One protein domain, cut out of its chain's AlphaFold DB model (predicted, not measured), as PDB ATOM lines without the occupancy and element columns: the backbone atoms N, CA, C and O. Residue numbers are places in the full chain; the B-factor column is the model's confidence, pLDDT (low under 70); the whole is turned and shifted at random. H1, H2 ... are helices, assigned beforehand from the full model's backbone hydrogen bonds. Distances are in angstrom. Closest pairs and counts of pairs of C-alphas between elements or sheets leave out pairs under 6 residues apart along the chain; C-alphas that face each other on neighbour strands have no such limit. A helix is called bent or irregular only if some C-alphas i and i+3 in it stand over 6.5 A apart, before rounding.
ATOM      1  N   ASP A  69     250.770 248.928 298.454       65.94
ATOM      2  CA  ASP A  69     250.486 249.750 299.635       65.94
ATOM      3  C   ASP A  69     249.697 251.020 299.293       65.94
ATOM      4  O   ASP A  69     248.791 251.406 300.033       65.94
ATOM      5  N   GLU A  70     249.969 251.650 298.142       66.88
ATOM      6  CA  GLU A  70     249.186 252.803 297.681       66.88
ATOM      7  C   GLU A  70     247.758 252.382 297.293       66.88
ATOM      8  O   GLU A  70     246.787 253.072 297.627       66.88
ATOM      9  N   LEU A  71     247.606 251.222 296.643       69.88
ATOM     10  CA  LEU A  71     246.293 250.638 296.372       69.88
ATOM     11  C   LEU A  71     245.539 250.370 297.683       69.88
ATOM     12  O   LEU A  71     244.405 250.830 297.838       69.88
ATOM     13  N   ASN A  72     246.180 249.693 298.632       76.12
ATOM     14  CA  ASN A  72     245.567 249.300 299.895       76.12
ATOM     15  C   ASN A  72     245.221 250.516 300.766       76.12
ATOM     16  O   ASN A  72     244.134 250.572 301.342       76.12
ATOM     17  N   GLY A  73     246.061 251.553 300.765       74.38
ATOM     18  CA  GLY A  73     245.763 252.845 301.381       74.38
ATOM     19  C   GLY A  73     244.508 253.510 300.802       74.38
ATOM     20  O   GLY A  73     243.640 253.953 301.560       74.38
ATOM     21  N   VAL A  74     244.357 253.544 299.470       72.88
ATOM     22  CA  VAL A  74     243.168 254.127 298.814       72.88
ATOM     23  C   VAL A  74     241.913 253.272 299.033       72.88
ATOM     24  O   VAL A  74     240.843 253.829 299.291       72.88
ATOM     25  N   VAL A  75     242.022 251.940 298.969       76.44
ATOM     26  CA  VAL A  75     240.904 251.009 299.206       76.44
ATOM     27  C   VAL A  75     240.409 251.114 300.649       76.44
ATOM     28  O   VAL A  75     239.222 251.370 300.851       76.44
ATOM     29  N   ASN A  76     241.300 251.032 301.642       80.25
ATOM     30  CA  ASN A  76     240.984 251.171 303.069       80.25
ATOM     31  C   ASN A  76     240.334 252.535 303.370       80.25
ATOM     32  O   ASN A  76     239.214 252.601 303.884       80.25
ATOM     33  N   ALA A  77     240.975 253.636 302.959       78.56
ATOM     34  CA  ALA A  77     240.460 254.986 303.195       78.56
ATOM     35  C   ALA A  77     239.100 255.238 302.518       78.56
ATOM     36  O   ALA A  77     238.267 255.975 303.058       78.56
ATOM     37  N   ARG A  78     238.840 254.631 301.349       80.75
ATOM     38  CA  ARG A  78     237.529 254.730 300.697       80.75
ATOM     39  C   ARG A  78     236.487 253.840 301.366       80.75
ATOM     40  O   ARG A  78     235.382 254.322 301.596       80.75
ATOM     41  N   PHE A  79     236.830 252.598 301.705       83.44
ATOM     42  CA  PHE A  79     235.937 251.655 302.376       83.44
ATOM     43  C   PHE A  79     235.404 252.227 303.687       83.44
ATOM     44  O   PHE A  79     234.190 252.341 303.850       83.44
ATOM     45  N   ARG A  80     236.299 252.691 304.571       80.06
ATOM     46  CA  ARG A  80     235.914 253.337 305.835       80.06
ATOM     47  C   ARG A  80     234.941 254.487 305.602       80.06
ATOM     48  O   ARG A  80     233.896 254.553 306.241       80.06
ATOM     49  N   LYS A  81     235.223 255.352 304.621       81.31
ATOM     50  CA  LYS A  81     234.336 256.467 304.275       81.31
ATOM     51  C   LYS A  81     232.945 256.009 303.822       81.31
ATOM     52  O   LYS A  81     231.967 256.617 304.248       81.31
ATOM     53  N   GLU A  82     232.835 254.960 303.006       81.69
ATOM     54  CA  GLU A  82     231.523 254.398 302.647       81.69
ATOM     55  C   GLU A  82     230.810 253.788 303.862       81.69
ATOM     56  O   GLU A  82     229.602 253.961 303.994       81.69
ATOM     57  N   MET A  83     231.529 253.129 304.779       84.50
ATOM     58  CA  MET A  83     230.928 252.532 305.981       84.50
ATOM     59  C   MET A  83     230.394 253.569 306.961       84.50
ATOM     60  O   MET A  83     229.281 253.423 307.462       84.50
ATOM     61  N   VAL A  84     231.131 254.656 307.194       81.88
ATOM     62  CA  VAL A  84     230.655 255.747 308.054       81.88
ATOM     63  C   VAL A  84     229.480 256.490 307.389       81.88
ATOM     64  O   VAL A  84     228.514 256.854 308.064       81.88
ATOM     65  N   VAL A  85     229.492 256.657 306.056       81.25
ATOM     66  CA  VAL A  85     228.320 257.159 305.314       81.25
ATOM     67  C   VAL A  85     227.128 256.211 305.470       81.25
ATOM     68  O   VAL A  85     226.031 256.685 305.757       81.25
ATOM     69  N   LEU A  86     227.316 254.897 305.346       84.69
ATOM     70  CA  LEU A  86     226.251 253.909 305.520       84.69
ATOM     71  C   LEU A  86     225.670 253.973 306.939       84.69
ATOM     72  O   LEU A  86     224.461 254.149 307.082       84.69
ATOM     73  N   PHE A  87     226.524 253.943 307.970       85.50
ATOM     74  CA  PHE A  87     226.143 254.106 309.377       85.50
ATOM     75  C   PHE A  87     225.264 255.341 309.594       85.50
ATOM     76  O   PHE A  87     224.195 255.236 310.195       85.50
ATOM     77  N   SER A  88     225.643 256.492 309.024       80.62
ATOM     78  CA  SER A  88     224.868 257.736 309.159       80.62
ATOM     79  C   SER A  88     223.436 257.662 308.614       80.62
ATOM     80  O   SER A  88     222.613 258.497 308.982       80.62
ATOM     81  N   ARG A  89     223.128 256.689 307.739       82.19
ATOM     82  CA  ARG A  89     221.819 256.518 307.078       82.19
ATOM     83  C   ARG A  89     221.073 255.237 307.478       82.19
ATOM     84  O   ARG A  89     220.024 254.940 306.900       82.19
ATOM     85  N   LEU A  90     221.592 254.489 308.452       83.69
ATOM     86  CA  LEU A  90     220.819 253.481 309.178       83.69
ATOM     87  C   LEU A  90     219.746 254.162 310.039       83.69
ATOM     88  O   LEU A  90     219.871 255.333 310.394       83.69
ATOM     89  N   SER A  91     218.697 253.426 310.402       81.88
ATOM     90  CA  SER A  91     217.752 253.892 311.419       81.88
ATOM     91  C   SER A  91     218.426 254.006 312.792       81.88
ATOM     92  O   SER A  91     219.312 253.214 313.120       81.88
ATOM     93  N   GLU A  92     217.952 254.947 313.611       81.50
ATOM     94  CA  GLU A  92     218.395 255.202 314.993       81.50
ATOM     95  C   GLU A  92     218.587 253.901 315.793       81.50
ATOM     96  O   GLU A  92     219.649 253.658 316.356       81.50
ATOM     97  N   THR A  93     217.625 252.973 315.731       82.62
ATOM     98  CA  THR A  93     217.697 251.658 316.394       82.62
ATOM     99  C   THR A  93     218.944 250.842 316.024       82.62
ATOM    100  O   THR A  93     219.485 250.133 316.870       82.62
ATOM    101  N   TYR A  94     219.413 250.912 314.776       84.12
ATOM    102  CA  TYR A  94     220.603 250.192 314.311       84.12
ATOM    103  C   TYR A  94     221.893 250.975 314.585       84.12
ATOM    104  O   TYR A  94     222.892 250.368 314.969       84.12
ATOM    105  N   GLN A  95     221.859 252.310 314.501       84.88
ATOM    106  CA  GLN A  95     222.958 253.166 314.964       84.88
ATOM    107  C   GLN A  95     223.237 252.935 316.457       84.88
ATOM    108  O   GLN A  95     224.383 252.719 316.850       84.88
ATOM    109  N   CYS A  96     222.187 252.869 317.279       84.62
ATOM    110  CA  CYS A  96     222.296 252.595 318.706       84.62
ATOM    111  C   CYS A  96     222.693 251.152 319.024       84.62
ATOM    112  O   CYS A  96     223.373 250.949 320.026       84.62
ATOM    113  N   LYS A  97     222.353 250.151 318.195       86.88
ATOM    114  CA  LYS A  97     222.905 248.788 318.345       86.88
ATOM    115  C   LYS A  97     224.427 248.792 318.196       86.88
ATOM    116  O   LYS A  97     225.109 248.291 319.083       86.88
ATOM    117  N   ILE A  98     224.941 249.423 317.136       86.25
ATOM    118  CA  ILE A  98     226.384 249.568 316.884       86.25
ATOM    119  C   ILE A  98     227.049 250.354 318.028       86.25
ATOM    120  O   ILE A  98     228.001 249.874 318.637       86.25
ATOM    121  N   LEU A  99     226.503 251.512 318.419       85.25
ATOM    122  CA  LEU A  99     227.030 252.298 319.546       85.25
ATOM    123  C   LEU A  99     226.982 251.539 320.887       85.25
ATOM    124  O   LEU A  99     227.889 251.698 321.700       85.25
ATOM    125  N   SER A 100     225.982 250.676 321.109       84.19
ATOM    126  CA  SER A 100     225.888 249.820 322.305       84.19
ATOM    127  C   SER A 100     226.916 248.682 322.302       84.19
ATOM    128  O   SER A 100     227.370 248.262 323.364       84.19
ATOM    129  N   ALA A 101     227.300 248.166 321.133       86.12
ATOM    130  CA  ALA A 101     228.359 247.167 321.014       86.12
ATOM    131  C   ALA A 101     229.739 247.792 321.290       86.12
ATOM    132  O   ALA A 101     230.494 247.271 322.112       86.12
ATOM    133  N   ILE A 102     229.998 248.993 320.750       85.81
ATOM    134  CA  ILE A 102     231.179 249.801 321.107       85.81
ATOM    135  C   ILE A 102     231.188 250.087 322.612       85.81
ATOM    136  O   ILE A 102     232.205 249.874 323.262       85.81
ATOM    137  N   GLN A 103     230.064 250.513 323.198       84.12
ATOM    138  CA  GLN A 103     229.931 250.756 324.641       84.12
ATOM    139  C   GLN A 103     230.296 249.523 325.476       84.12
ATOM    140  O   GLN A 103     231.004 249.656 326.471       84.12
ATOM    141  N   LYS A 104     229.870 248.320 325.068       84.00
ATOM    142  CA  LYS A 104     230.253 247.068 325.739       84.00
ATOM    143  C   LYS A 104     231.747 246.758 325.613       84.00
ATOM    144  O   LYS A 104     232.332 246.311 326.590       84.00
ATOM    145  N   LYS A 105     232.352 247.008 324.446       85.25
ATOM    146  CA  LYS A 105     233.785 246.776 324.181       85.25
ATOM    147  C   LYS A 105     234.708 247.884 324.728       85.25
ATOM    148  O   LYS A 105     235.912 247.686 324.752       85.25
ATOM    149  N   THR A 106     234.184 249.046 325.137       81.56
ATOM    150  CA  THR A 106     234.996 250.225 325.534       81.56
ATOM    151  C   THR A 106     234.669 250.806 326.913       81.56
ATOM    152  O   THR A 106     235.423 251.639 327.405       81.56
ATOM    153  N   HIS A 107     233.545 250.420 327.528       80.38
ATOM    154  CA  HIS A 107     233.007 250.948 328.796       80.38
ATOM    155  C   HIS A 107     232.750 252.473 328.838       80.38
ATOM    156  O   HIS A 107     232.374 253.021 329.878       80.38
ATOM    157  N   CYS A 108     232.879 253.156 327.698       80.81
ATOM    158  CA  CYS A 108     232.584 254.575 327.531       80.81
ATOM    159  C   CYS A 108     231.079 254.869 327.630       80.81
ATOM    160  O   CYS A 108     230.252 254.109 327.121       80.81
ATOM    161  N   SER A 109     230.703 256.036 328.164       78.75
ATOM    162  CA  SER A 109     229.330 256.539 328.000       78.75
ATOM    163  C   SER A 109     228.996 256.778 326.513       78.75
ATOM    164  O   SER A 109     229.849 257.224 325.741       78.75
ATOM    165  N   VAL A 110     227.751 256.524 326.086       76.06
ATOM    166  CA  VAL A 110     227.343 256.757 324.683       76.06
ATOM    167  C   VAL A 110     227.433 258.235 324.262       76.06
ATOM    168  O   VAL A 110     227.918 258.477 323.157       76.06
ATOM    169  N   PRO A 111     227.094 259.238 325.099       76.69
ATOM    170  CA  PRO A 111     227.393 260.641 324.796       76.69
ATOM    171  C   PRO A 111     228.889 260.908 324.541       76.69
ATOM    172  O   PRO A 111     229.234 261.601 323.581       76.69
ATOM    173  N   SER A 112     229.788 260.310 325.336       75.56
ATOM    174  CA  SER A 112     231.240 260.401 325.113       75.56
ATOM    175  C   SER A 112     231.657 259.710 323.807       75.56
ATOM    176  O   SER A 112     232.449 260.272 323.052       75.56
ATOM    177  N   LEU A 113     231.097 258.530 323.500       80.50
ATOM    178  CA  LEU A 113     231.348 257.810 322.245       80.50
ATOM    179  C   LEU A 113     230.900 258.607 321.025       80.50
ATOM    180  O   LEU A 113     231.679 258.741 320.091       80.50
ATOM    181  N   ILE A 114     229.694 259.174 321.036       77.38
ATOM    182  CA  ILE A 114     229.178 260.031 319.961       77.38
ATOM    183  C   ILE A 114     230.152 261.196 319.723       77.38
ATOM    184  O   ILE A 114     230.641 261.379 318.607       77.38
ATOM    185  N   LYS A 115     230.529 261.925 320.782       77.62
ATOM    186  CA  LYS A 115     231.476 263.052 320.705       77.62
ATOM    187  C   LYS A 115     232.857 262.634 320.175       77.62
ATOM    188  O   LYS A 115     233.437 263.347 319.354       77.62
ATOM    189  N   LEU A 116     233.380 261.478 320.595       77.69
ATOM    190  CA  LEU A 116     234.656 260.940 320.110       77.69
ATOM    191  C   LEU A 116     234.572 260.483 318.649       77.69
ATOM    192  O   LEU A 116     235.404 260.910 317.844       77.69
ATOM    193  N   VAL A 117     233.563 259.686 318.293       77.56
ATOM    194  CA  VAL A 117     233.344 259.148 316.944       77.56
ATOM    195  C   VAL A 117     233.182 260.283 315.943       77.56
ATOM    196  O   VAL A 117     233.938 260.320 314.977       77.56
ATOM    197  N   PHE A 118     232.320 261.278 316.180       75.38
ATOM    198  CA  PHE A 118     232.173 262.430 315.273       75.38
ATOM    199  C   PHE A 118     233.401 263.365 315.226       75.38
ATOM    200  O   PHE A 118     233.503 264.208 314.335       75.38
ATOM    201  N   SER A 119     234.388 263.184 316.116       73.38
ATOM    202  CA  SER A 119     235.676 263.895 316.065       73.38
ATOM    203  C   SER A 119     236.762 263.192 315.224       73.38
ATOM    204  O   SER A 119     237.870 263.731 315.084       73.38
ATOM    205  N   LEU A 120     236.503 261.990 314.693       72.94
ATOM    206  CA  LEU A 120     237.432 261.247 313.829       72.94
ATOM    207  C   LEU A 120     237.583 261.917 312.446       72.94
ATOM    208  O   LEU A 120     236.698 262.609 311.946       72.94
ATOM    209  N   LYS A 121     238.734 261.717 311.792       69.94
ATOM    210  CA  LYS A 121     239.050 262.339 310.486       69.94
ATOM    211  C   LYS A 121     238.063 261.927 309.380       69.94
ATOM    212  O   LYS A 121     237.791 262.712 308.476       69.94
ATOM    213  N   GLU A 122     237.533 260.713 309.488       65.56
ATOM    214  CA  GLU A 122     236.625 260.060 308.538       65.56
ATOM    215  C   GLU A 122     235.153 260.480 308.733       65.56
ATOM    216  O   GLU A 122     234.379 260.508 307.778       65.56
ATOM    217  N   THR A 123     234.775 260.865 309.958       62.00
ATOM    218  CA  THR A 123     233.408 261.250 310.369       62.00
ATOM    219  C   THR A 123     233.175 262.761 310.363       62.00
ATOM    220  O   THR A 123     232.023 263.185 310.317       62.00
ATOM    221  N   LYS A 124     234.234 263.590 310.338       65.62
ATOM    222  CA  LYS A 124     234.184 265.073 310.330       65.62
ATOM    223  C   LYS A 124     233.249 265.717 309.289       65.62
ATOM    224  O   LYS A 124     232.990 266.911 309.370       65.62
ATOM    225  N   HIS A 125     232.778 264.973 308.288       61.75
ATOM    226  CA  HIS A 125     231.828 265.445 307.270       61.75
ATOM    227  C   HIS A 125     230.351 265.301 307.693       61.75
ATOM    228  O   HIS A 125     229.465 265.725 306.959       61.75
ATOM    229  N   LEU A 126     230.083 264.641 308.823       60.62
ATOM    230  CA  LEU A 126     228.768 264.141 309.242       60.62
ATOM    231  C   LEU A 126     228.278 264.809 310.536       60.62
ATOM    232  O   LEU A 126     227.472 264.245 311.266       60.62
ATOM    233  N   ILE A 127     228.756 266.026 310.809       52.59
ATOM    234  CA  ILE A 127     228.437 266.822 312.010       52.59
ATOM    235  C   ILE A 127     226.919 267.057 312.166       52.59
ATOM    236  O   ILE A 127     226.435 267.226 313.278       52.59
ATOM    237  N   ASN A 128     226.156 266.990 311.071       52.72
ATOM    238  CA  ASN A 128     224.704 267.198 311.049       52.72
ATOM    239  C   ASN A 128     223.882 265.931 311.390       52.72
ATOM    240  O   ASN A 128     222.663 265.935 311.225       52.72
ATOM    241  N   VAL A 129     224.518 264.824 311.794       59.59
ATOM    242  CA  VAL A 129     223.837 263.549 312.085       59.59
ATOM    243  C   VAL A 129     223.515 263.465 313.578       59.59
ATOM    244  O   VAL A 129     224.308 262.963 314.374       59.59
ATOM    245  N   ASN A 130     222.327 263.940 313.959       59.69
ATOM    246  CA  ASN A 130     221.801 263.755 315.312       59.69
ATOM    247  C   ASN A 130     221.492 262.271 315.561       59.69
ATOM    248  O   ASN A 130     220.491 261.756 315.067       59.69
ATOM    249  N   VAL A 131     222.334 261.606 316.356       64.00
ATOM    250  CA  VAL A 131     222.077 260.253 316.868       64.00
ATOM    251  C   VAL A 131     221.666 260.351 318.335       64.00
ATOM    252  O   VAL A 131     222.506 260.562 319.209       64.00
ATOM    253  N   SER A 132     220.377 260.198 318.621       65.69
ATOM    254  CA  SER A 132     219.874 259.970 319.978       65.69
ATOM    255  C   SER A 132     219.955 258.480 320.316       65.69
ATOM    256  O   SER A 132     219.529 257.644 319.533       65.69
ATOM    257  N   CYS A 133     220.498 258.130 321.486       69.75
ATOM    258  CA  CYS A 133     220.508 256.748 321.979       69.75
ATOM    259  C   CYS A 133     220.201 256.704 323.478       69.75
ATOM    260  O   CYS A 133     221.071 256.925 324.321       69.75
ATOM    261  N   THR A 134     218.954 256.387 323.817       59.22
ATOM    262  CA  THR A 134     218.457 256.262 325.195       59.22
ATOM    263  C   THR A 134     218.793 254.891 325.790       59.22
ATOM    264  O   THR A 134     217.930 254.033 325.986       59.22
ATOM    265  N   VAL A 135     220.076 254.662 326.089       56.78
ATOM    266  CA  VAL A 135     220.533 253.404 326.704       56.78
ATOM    267  C   VAL A 135     219.993 253.271 328.131       56.78
ATOM    268  O   VAL A 135     220.428 253.962 329.051       56.78
ATOM    269  N   LYS A 136     219.058 252.336 328.331       46.50
ATOM    270  CA  LYS A 136     218.569 251.942 329.658       46.50
ATOM    271  C   LYS A 136     219.588 251.026 330.346       46.50
ATOM    272  O   LYS A 136     219.646 249.839 330.039       46.50
ATOM    273  N   GLY A 137     220.354 251.551 331.303       49.25
ATOM    274  CA  GLY A 137     221.239 250.742 332.150       49.25
ATOM    275  C   GLY A 137     221.825 251.523 333.328       49.25
ATOM    276  O   GLY A 137     222.355 252.613 333.142       49.25
ATOM    277  N   LYS A 138     221.763 250.960 334.543       42.19
ATOM    278  CA  LYS A 138     222.325 251.553 335.777       42.19
ATOM    279  C   LYS A 138     223.824 251.238 335.963       42.19
ATOM    280  O   LYS A 138     224.249 250.889 337.059       42.19
ATOM    281  N   MET A 139     224.633 251.325 334.905       50.47
ATOM    282  CA  MET A 139     226.094 251.195 335.023       50.47
ATOM    283  C   MET A 139     226.747 252.571 335.168       50.47
ATOM    284  O   MET A 139     226.454 253.478 334.391       50.47
ATOM    285  N   LYS A 140     227.673 252.708 336.128       51.66
ATOM    286  CA  LYS A 140     228.638 253.814 336.142       51.66
ATOM    287  C   LYS A 140     229.574 253.617 334.945       51.66
ATOM    288  O   LYS A 140     230.414 252.726 334.962       51.66
ATOM    289  N   LEU A 141     229.354 254.395 333.890       62.72
ATOM    290  CA  LEU A 141     230.135 254.380 332.654       62.72
ATOM    291  C   LEU A 141     231.085 255.573 332.662       62.72
ATOM    292  O   LEU A 141     230.672 256.679 333.012       62.72
ATOM    293  N   ASN A 142     232.331 255.359 332.257       63.44
ATOM    294  CA  ASN A 142     233.349 256.402 332.327       63.44
ATOM    295  C   ASN A 142     233.212 257.398 331.164       63.44
ATOM    296  O   ASN A 142     232.803 257.043 330.050       63.44
ATOM    297  N   GLU A 143     233.598 258.652 331.403       68.94
ATOM    298  CA  GLU A 143     233.851 259.588 330.311       68.94
ATOM    299  C   GLU A 143     235.167 259.220 329.623       68.94
ATOM    300  O   GLU A 143     236.233 259.216 330.238       68.94
ATOM    301  N   CYS A 144     235.108 258.905 328.331       69.56
ATOM    302  CA  CYS A 144     236.303 258.526 327.586       69.56
ATOM    303  C   CYS A 144     237.086 259.753 327.106       69.56
ATOM    304  O   CYS A 144     236.579 260.593 326.359       69.56
ATOM    305  N   SER A 145     238.343 259.828 327.544       69.19
ATOM    306  CA  SER A 145     239.278 260.912 327.238       69.19
ATOM    307  C   SER A 145     239.808 260.864 325.798       69.19
ATOM    308  O   SER A 145     239.633 259.886 325.067       69.19
ATOM    309  N   SER A 146     240.527 261.913 325.389       64.00
ATOM    310  CA  SER A 146     241.215 261.986 324.092       64.00
ATOM    311  C   SER A 146     242.210 260.844 323.853       64.00
ATOM    312  O   SER A 146     242.351 260.421 322.708       64.00
ATOM    313  N   ALA A 147     242.843 260.298 324.899       61.44
ATOM    314  CA  ALA A 147     243.742 259.143 324.794       61.44
ATOM    315  C   ALA A 147     243.019 257.882 324.277       61.44
ATOM    316  O   ALA A 147     243.550 257.143 323.452       61.44
ATOM    317  N   HIS A 148     241.755 257.689 324.666       71.25
ATOM    318  CA  HIS A 148     240.935 256.556 324.226       71.25
ATOM    319  C   HIS A 148     240.497 256.660 322.754       71.25
ATOM    320  O   HIS A 148     239.964 255.699 322.202       71.25
ATOM    321  N   LYS A 149     240.720 257.801 322.083       76.62
ATOM    322  CA  LYS A 149     240.226 258.070 320.723       76.62
ATOM    323  C   LYS A 149     240.708 257.059 319.681       76.62
ATOM    324  O   LYS A 149     239.929 256.699 318.800       76.62
ATOM    325  N   THR A 150     241.955 256.597 319.774       78.25
ATOM    326  CA  THR A 150     242.510 255.598 318.843       78.25
ATOM    327  C   THR A 150     241.860 254.232 319.058       78.25
ATOM    328  O   THR A 150     241.401 253.615 318.101       78.25
ATOM    329  N   TYR A 151     241.725 253.799 320.317       81.69
ATOM    330  CA  TYR A 151     241.062 252.542 320.671       81.69
ATOM    331  C   TYR A 151     239.577 252.543 320.272       81.69
ATOM    332  O   TYR A 151     239.132 251.659 319.543       81.69
ATOM    333  N   VAL A 152     238.830 253.592 320.638       80.62
ATOM    334  CA  VAL A 152     237.422 253.786 320.247       80.62
ATOM    335  C   VAL A 152     237.265 253.837 318.722       80.62
ATOM    336  O   VAL A 152     236.321 253.258 318.189       80.62
ATOM    337  N   GLY A 153     238.192 254.477 318.000       78.88
ATOM    338  CA  GLY A 153     238.203 254.500 316.535       78.88
ATOM    339  C   GLY A 153     238.428 253.121 315.904       78.88
ATOM    340  O   GLY A 153     237.764 252.784 314.921       78.88
ATOM    341  N   ASN A 154     239.302 252.300 316.487       81.19
ATOM    342  CA  ASN A 154     239.541 250.926 316.042       81.19
ATOM    343  C   ASN A 154     238.331 250.022 316.327       81.19
ATOM    344  O   ASN A 154     237.891 249.308 315.430       81.19
ATOM    345  N   VAL A 155     237.728 250.109 317.521       83.38
ATOM    346  CA  VAL A 155     236.506 249.357 317.863       83.38
ATOM    347  C   VAL A 155     235.333 249.776 316.968       83.38
ATOM    348  O   VAL A 155     234.661 248.914 316.413       83.38
ATOM    349  N   PHE A 156     235.128 251.078 316.730       83.69
ATOM    350  CA  PHE A 156     234.128 251.569 315.771       83.69
ATOM    351  C   PHE A 156     234.373 251.024 314.356       83.69
ATOM    352  O   PHE A 156     233.435 250.578 313.701       83.69
ATOM    353  N   SER A 157     235.629 250.996 313.901       81.50
ATOM    354  CA  SER A 157     235.991 250.413 312.601       81.50
ATOM    355  C   SER A 157     235.667 248.915 312.533       81.50
ATOM    356  O   SER A 157     235.164 248.454 311.512       81.50
ATOM    357  N   HIS A 158     235.901 248.165 313.617       83.62
ATOM    358  CA  HIS A 158     235.590 246.735 313.707       83.62
ATOM    359  C   HIS A 158     234.080 246.466 313.662       83.62
ATOM    360  O   HIS A 158     233.629 245.631 312.888       83.62
ATOM    361  N   GLU A 159     233.280 247.224 314.412       86.00
ATOM    362  CA  GLU A 159     231.812 247.118 314.395       86.00
ATOM    363  C   GLU A 159     231.217 247.460 313.018       86.00
ATOM    364  O   GLU A 159     230.248 246.845 312.575       86.00
ATOM    365  N   LEU A 160     231.822 248.408 312.293       85.75
ATOM    366  CA  LEU A 160     231.448 248.705 310.908       85.75
ATOM    367  C   LEU A 160     231.849 247.589 309.926       85.75
ATOM    368  O   LEU A 160     231.129 247.366 308.953       85.75
ATOM    369  N   LEU A 161     232.952 246.875 310.175       84.56
ATOM    370  CA  LEU A 161     233.361 245.693 309.405       84.56
ATOM    371  C   LEU A 161     232.438 244.493 309.677       84.56
ATOM    372  O   LEU A 161     231.979 243.865 308.725       84.56
ATOM    373  N   GLU A 162     232.087 244.229 310.941       84.38
ATOM    374  CA  GLU A 162     231.070 243.237 311.330       84.38
ATOM    375  C   GLU A 162     229.715 243.559 310.670       84.38
ATOM    376  O   GLU A 162     229.091 242.700 310.038       84.38
ATOM    377  N   PHE A 163     229.285 244.825 310.718       86.31
ATOM    378  CA  PHE A 163     228.061 245.259 310.050       86.31
ATOM    379  C   PHE A 163     228.140 245.091 308.525       86.31
ATOM    380  O   PHE A 163     227.192 244.583 307.922       86.31
ATOM    381  N   PHE A 164     229.263 245.438 307.886       86.75
ATOM    382  CA  PHE A 164     229.468 245.192 306.458       86.75
ATOM    383  C   PHE A 164     229.394 243.699 306.113       86.75
ATOM    384  O   PHE A 164     228.724 243.328 305.147       86.75
ATOM    385  N   ALA A 165     230.003 242.830 306.923       83.44
ATOM    386  CA  ALA A 165     229.926 241.380 306.763       83.44
ATOM    387  C   ALA A 165     228.483 240.848 306.886       83.44
ATOM    388  O   ALA A 165     228.135 239.880 306.207       83.44
ATOM    389  N   SER A 166     227.605 241.521 307.637       85.06
ATOM    390  CA  SER A 166     226.172 241.187 307.743       85.06
ATOM    391  C   SER A 166     225.297 241.630 306.553       85.06
ATOM    392  O   SER A 166     224.188 241.124 306.383       85.06
ATOM    393  N   LEU A 167     225.769 242.552 305.700       86.69
ATOM    394  CA  LEU A 167     224.952 243.131 304.623       86.69
ATOM    395  C   LEU A 167     224.512 242.097 303.557       86.69
ATOM    396  O   LEU A 167     225.280 241.189 303.212       86.69
ATOM    397  N   PRO A 168     223.334 242.278 302.920       87.31
ATOM    398  CA  PRO A 168     222.957 241.512 301.734       87.31
ATOM    399  C   PRO A 168     223.897 241.802 300.555       87.31
ATOM    400  O   PRO A 168     224.356 242.935 300.374       87.31
ATOM    401  N   GLY A 169     224.118 240.801 299.694       82.81
ATOM    402  CA  GLY A 169     225.054 240.883 298.561       82.81
ATOM    403  C   GLY A 169     224.854 242.103 297.651       82.81
ATOM    404  O   GLY A 169     225.828 242.743 297.269       82.81
ATOM    405  N   ALA A 170     223.605 242.513 297.399       83.44
ATOM    406  CA  ALA A 170     223.291 243.699 296.592       83.44
ATOM    407  C   ALA A 170     223.932 244.992 297.138       83.44
ATOM    408  O   ALA A 170     224.426 245.823 296.375       83.44
ATOM    409  N   PHE A 171     223.944 245.150 298.465       87.19
ATOM    410  CA  PHE A 171     224.482 246.324 299.148       87.19
ATOM    411  C   PHE A 171     226.006 246.220 299.318       87.19
ATOM    412  O   PHE A 171     226.701 247.204 299.067       87.19
ATOM    413  N   LYS A 172     226.542 245.022 299.614       85.50
ATOM    414  CA  LYS A 172     227.996 244.750 299.586       85.50
ATOM    415  C   LYS A 172     228.602 245.105 298.227       85.50
ATOM    416  O   LYS A 172     229.494 245.947 298.141       85.50
ATOM    417  N   CYS A 173     228.057 244.546 297.145       80.06
ATOM    418  CA  CYS A 173     228.550 244.791 295.791       80.06
ATOM    419  C   CYS A 173     228.390 246.251 295.349       80.06
ATOM    420  O   CYS A 173     229.199 246.730 294.556       80.06
ATOM    421  N   HIS A 174     227.409 246.995 295.878       83.25
ATOM    422  CA  HIS A 174     227.313 248.433 295.624       83.25
ATOM    423  C   HIS A 174     228.497 249.204 296.236       83.25
ATOM    424  O   HIS A 174     229.096 250.044 295.557       83.25
ATOM    425  N   VAL A 175     228.870 248.897 297.481       83.88
ATOM    426  CA  VAL A 175     230.023 249.503 298.169       83.88
ATOM    427  C   VAL A 175     231.327 249.169 297.437       83.88
ATOM    428  O   VAL A 175     232.078 250.078 297.087       83.88
ATOM    429  N   ILE A 176     231.562 247.891 297.119       80.19
ATOM    430  CA  ILE A 176     232.782 247.420 296.437       80.19
ATOM    431  C   ILE A 176     232.917 248.069 295.049       80.19
ATOM    432  O   ILE A 176     233.972 248.600 294.700       80.19
ATOM    433  N   ASN A 177     231.824 248.134 294.278       75.81
ATOM    434  CA  ASN A 177     231.788 248.846 292.996       75.81
ATOM    435  C   ASN A 177     232.040 250.358 293.174       75.81
ATOM    436  O   ASN A 177     232.747 250.974 292.380       75.81
ATOM    437  N   THR A 178     231.540 250.976 294.247       76.38
ATOM    438  CA  THR A 178     231.795 252.398 294.549       76.38
ATOM    439  C   THR A 178     233.271 252.662 294.867       76.38
ATOM    440  O   THR A 178     233.818 253.670 294.411       76.38
ATOM    441  N   ILE A 179     233.944 251.736 295.555       76.44
ATOM    442  CA  ILE A 179     235.395 251.774 295.800       76.44
ATOM    443  C   ILE A 179     236.164 251.617 294.481       76.44
ATOM    444  O   ILE A 179     237.002 252.465 294.162       76.44
ATOM    445  N   ALA A 180     235.818 250.619 293.658       72.38
ATOM    446  CA  ALA A 180     236.421 250.419 292.340       72.38
ATOM    447  C   ALA A 180     236.262 251.660 291.439       72.38
ATOM    448  O   ALA A 180     237.217 252.123 290.811       72.38
ATOM    449  N   LEU A 181     235.070 252.262 291.407       69.50
ATOM    450  CA  LEU A 181     234.789 253.488 290.656       69.50
ATOM    451  C   LEU A 181     235.529 254.711 291.216       69.50
ATOM    452  O   LEU A 181     235.914 255.582 290.433       69.50
ATOM    453  N   ALA A 182     235.741 254.801 292.531       68.62
ATOM    454  CA  ALA A 182     236.524 255.871 293.145       68.62
ATOM    455  C   ALA A 182     238.009 255.763 292.767       68.62
ATOM    456  O   ALA A 182     238.563 256.732 292.241       68.62
ATOM    457  N   TYR A 183     238.614 254.580 292.927       68.00
ATOM    458  CA  TYR A 183     239.996 254.316 292.515       68.00
ATOM    459  C   TYR A 183     240.185 254.588 291.016       68.00
ATOM    460  O   TYR A 183     241.069 255.348 290.629       68.00
ATOM    461  N   ASN A 184     239.282 254.104 290.154       63.88
ATOM    462  CA  ASN A 184     239.322 254.399 288.717       63.88
ATOM    463  C   ASN A 184     239.180 255.896 288.384       63.88
ATOM    464  O   ASN A 184     239.755 256.353 287.399       63.88
ATOM    465  N   ARG A 185     238.423 256.686 289.157       64.81
ATOM    466  CA  ARG A 185     238.327 258.147 288.949       64.81
ATOM    467  C   ARG A 185     239.620 258.868 289.329       64.81
ATOM    468  O   ARG A 185     239.981 259.817 288.639       64.81
ATOM    469  N   GLN A 186     240.304 258.410 290.375       65.38
ATOM    470  CA  GLN A 186     241.622 258.906 290.772       65.38
ATOM    471  C   GLN A 186     242.682 258.503 289.734       65.38
ATOM    472  O   GLN A 186     243.361 259.371 289.182       65.38
ATOM    473  N   ARG A 187     242.727 257.216 289.361       63.53
ATOM    474  CA  ARG A 187     243.675 256.669 288.381       63.53
ATOM    475  C   ARG A 187     243.488 257.227 286.972       63.53
ATOM    476  O   ARG A 187     244.479 257.354 286.278       63.53
ATOM    477  N   ARG A 188     242.283 257.647 286.551       51.44
ATOM    478  CA  ARG A 188     241.993 258.219 285.206       51.44
ATOM    479  C   ARG A 188     242.810 259.458 284.802       51.44
ATOM    480  O   ARG A 188     242.702 259.880 283.654       51.44
ATOM    481  N   ARG A 189     243.601 260.040 285.709       48.09
ATOM    482  CA  ARG A 189     244.624 261.061 285.405       48.09
ATOM    483  C   ARG A 189     245.908 260.469 284.794       48.09
ATOM    484  O   ARG A 189     246.706 261.206 284.230       48.09
ATOM    485  N   HIS A 190     246.065 259.151 284.866       43.59
ATOM    486  CA  HIS A 190     247.186 258.349 284.389       43.59
ATOM    487  C   HIS A 190     246.623 257.229 283.487       43.59
ATOM    488  O   HIS A 190     245.550 256.687 283.746       43.59
ATOM    489  N   LEU A 191     247.298 256.884 282.388       39.31
ATOM    490  CA  LEU A 191     246.701 256.095 281.287       39.31
ATOM    491  C   LEU A 191     246.522 254.580 281.551       39.31
ATOM    492  O   LEU A 191     246.162 253.839 280.634       39.31
ATOM    493  N   ALA A 192     246.749 254.134 282.788       42.41
ATOM    494  CA  ALA A 192     246.795 252.735 283.200       42.41
ATOM    495  C   ALA A 192     245.448 251.983 283.105       42.41
ATOM    496  O   ALA A 192     244.369 252.570 282.981       42.41
ATOM    497  N   LEU A 193     245.536 250.651 283.193       47.28
ATOM    498  CA  LEU A 193     244.402 249.724 283.154       47.28
ATOM    499  C   LEU A 193     243.368 250.009 284.257       47.28
ATOM    500  O   LEU A 193     243.707 250.422 285.375       47.28
ATOM    501  N   SER A 194     242.099 249.766 283.925       56.44
ATOM    502  CA  SER A 194     240.966 249.924 284.834       56.44
ATOM    503  C   SER A 194     240.956 248.848 285.913       56.44
ATOM    504  O   SER A 194     240.985 247.661 285.604       56.44
ATOM    505  N   PHE A 195     240.845 249.284 287.163       65.38
ATOM    506  CA  PHE A 195     240.738 248.423 288.337       65.38
ATOM    507  C   PHE A 195     239.340 247.789 288.394       65.38
ATOM    508  O   PHE A 195     238.341 248.514 288.358       65.38
ATOM    509  N   SER A 196     239.242 246.462 288.417       65.94
ATOM    510  CA  SER A 196     237.956 245.757 288.356       65.94
ATOM    511  C   SER A 196     237.248 245.691 289.717       65.94
ATOM    512  O   SER A 196     237.846 245.906 290.771       65.94
ATOM    513  N   VAL A 197     235.960 245.326 289.710       69.88
ATOM    514  CA  VAL A 197     235.216 245.000 290.944       69.88
ATOM    515  C   VAL A 197     235.841 243.793 291.658       69.88
ATOM    516  O   VAL A 197     235.886 243.778 292.882       69.88
ATOM    517  N   SER A 198     236.391 242.825 290.917       70.25
ATOM    518  CA  SER A 198     237.076 241.658 291.489       70.25
ATOM    519  C   SER A 198     238.419 241.998 292.139       70.25
ATOM    520  O   SER A 198     238.739 241.452 293.187       70.25
ATOM    521  N   GLN A 199     239.181 242.941 291.580       72.19
ATOM    522  CA  GLN A 199     240.404 243.448 292.206       72.19
ATOM    523  C   GLN A 199     240.083 244.312 293.436       72.19
ATOM    524  O   GLN A 199     240.795 244.236 294.432       72.19
ATOM    525  N   ALA A 200     238.985 245.078 293.408       73.06
ATOM    526  CA  ALA A 200     238.494 245.802 294.582       73.06
ATOM    527  C   ALA A 200     238.025 244.860 295.701       73.06
ATOM    528  O   ALA A 200     238.258 245.150 296.869       73.06
ATOM    529  N   GLN A 201     237.388 243.740 295.347       76.19
ATOM    530  CA  GLN A 201     237.002 242.697 296.292       76.19
ATOM    531  C   GLN A 201     238.240 242.023 296.912       76.19
ATOM    532  O   GLN A 201     238.352 242.014 298.133       76.19
ATOM    533  N   LYS A 202     239.202 241.557 296.101       76.81
ATOM    534  CA  LYS A 202     240.438 240.927 296.604       76.81
ATOM    535  C   LYS A 202     241.253 241.851 297.507       76.81
ATOM    536  O   LYS A 202     241.595 241.460 298.612       76.81
ATOM    537  N   ALA A 203     241.450 243.112 297.114       75.81
ATOM    538  CA  ALA A 203     242.124 244.086 297.973       75.81
ATOM    539  C   ALA A 203     241.379 244.310 299.308       75.81
ATOM    540  O   ALA A 203     242.007 244.550 300.332       75.81
ATOM    541  N   LEU A 204     240.042 244.210 299.344       77.75
ATOM    542  CA  LEU A 204     239.286 244.274 300.603       77.75
ATOM    543  C   LEU A 204     239.438 243.012 301.460       77.75
ATOM    544  O   LEU A 204     239.475 243.135 302.678       77.75
ATOM    545  N   GLU A 205     239.531 241.830 300.850       79.56
ATOM    546  CA  GLU A 205     239.816 240.563 301.539       79.56
ATOM    547  C   GLU A 205     241.246 240.550 302.113       79.56
ATOM    548  O   GLU A 205     241.443 240.157 303.259       79.56
ATOM    549  N   GLU A 206     242.226 241.058 301.359       78.25
ATOM    550  CA  GLU A 206     243.629 241.211 301.775       78.25
ATOM    551  C   GLU A 206     243.787 242.199 302.949       78.25
ATOM    552  O   GLU A 206     244.532 241.932 303.890       78.25
ATOM    553  N   ILE A 207     243.069 243.330 302.929       73.38
ATOM    554  CA  ILE A 207     243.108 244.342 304.006       73.38
ATOM    555  C   ILE A 207     242.273 243.912 305.225       73.38
ATOM    556  O   ILE A 207     242.601 244.276 306.357       73.38
ATOM    557  N   PHE A 208     241.185 243.164 305.016       75.56
ATOM    558  CA  PHE A 208     240.253 242.747 306.066       75.56
ATOM    559  C   PHE A 208     239.894 241.249 305.954       75.56
ATOM    560  O   PHE A 208     238.771 240.920 305.563       75.56
TER     561      PHE A 208
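AT A GLANCE: This is residues 69 to 208 of the 744 residues of the protein "TMEM132D_C domain-containing protein" of Stylophora pistillata (UniProt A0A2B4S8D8). Two small clusters of crossed helices stand end to end: at one end H2 and H3 pack on H4, at the other H5 and H6 pack on H1, H5 with its residues 74 to 82 and H6 with its residues 71 to 76, and the two clusters are joined where residues 80 to 87 of H1 meet residues 157 to 164 of H4 at a corner. A long loop, residues 118 to 145, swings round the end with H2 and H3. The printed part has 140 residues with six named helices, H1 to H6 in order along the chain, and no named strand; the class is all helix. It is compact by its radius of gyration of the C-alphas, 16.7 A, yet elongated in outline, with spans of 58 by 31 by 28 A.

HOW THE PARTS SIT: H4, residues 146 to 166, is the longest helix and irregular, with C-alphas 147 and 150 7.0 A apart. H2, residues 92 to 106, touches H4 at residues 152 to 160 alone, at a steep tilt of 53 degrees, opposite ways; their closest C-alphas, Ile 102 and Val 155, are 6.3 A apart. H3, residues 110 to 117, touches H4 about perpendicular at 89 degrees, the closest C-alphas being Leu 116 and Lys 149, 6.3 A. H3 also touches H2, at 87 degrees, with C-alphas Gln 103 and Val 110 closest at 6.5 A. H1, residues 69 to 88, touches H4 with residues 80 to 87 alone, about perpendicular at 83 degrees; C-alphas Met 83 and Leu 160 come closest, 6.3 A. H5, residues 169 to 187, touches H1 at a steep tilt of 48 degrees, opposite ways, with C-alphas Arg 78 and Ile 179 closest at 6.1 A. H6, residues 197 to 207, touches H1 at 86 degrees, C-alphas Asn 72 and Ala 203 being closest at 6.5 A, and touches H5 at 85 degrees, C-alphas Ala 180 and Ala 200 being closest at 5.5 A. H5 and H6 are each apart from H2 and H3. Every O i to N i+4 pair is within hydrogen-bond range in H1, H2, H3, H5 and H6, and 15 of 17 in H4.

IN THESE COORDINATES: H4 measures 30.4 A from first to last C-alpha, H1 28.5 A, H5 26.4 A, H2 20.3 A, H6 15.3 A and H3 10.1 A. H1 begins at C-alpha 69 (250.486, 249.750, 299.635). H4 ends at C-alpha 166 (226.172, 241.187, 307.743), and H6 at C-alpha 207 (243.108, 244.342, 304.006).

THE WHOLE: The two C-alphas farthest apart, Lys 138 and Leu 191, are 59.9 A apart. The printed part has no cut. The link H3 to H4, 28 residues, is long. Residues 165 to 171, of which 169 to 171 belong to H5, stand free. Mean pLDDT of the printed part is 73.7, and it is under 70 in residues 69 to 71, 121 to 147 and 181 to 197.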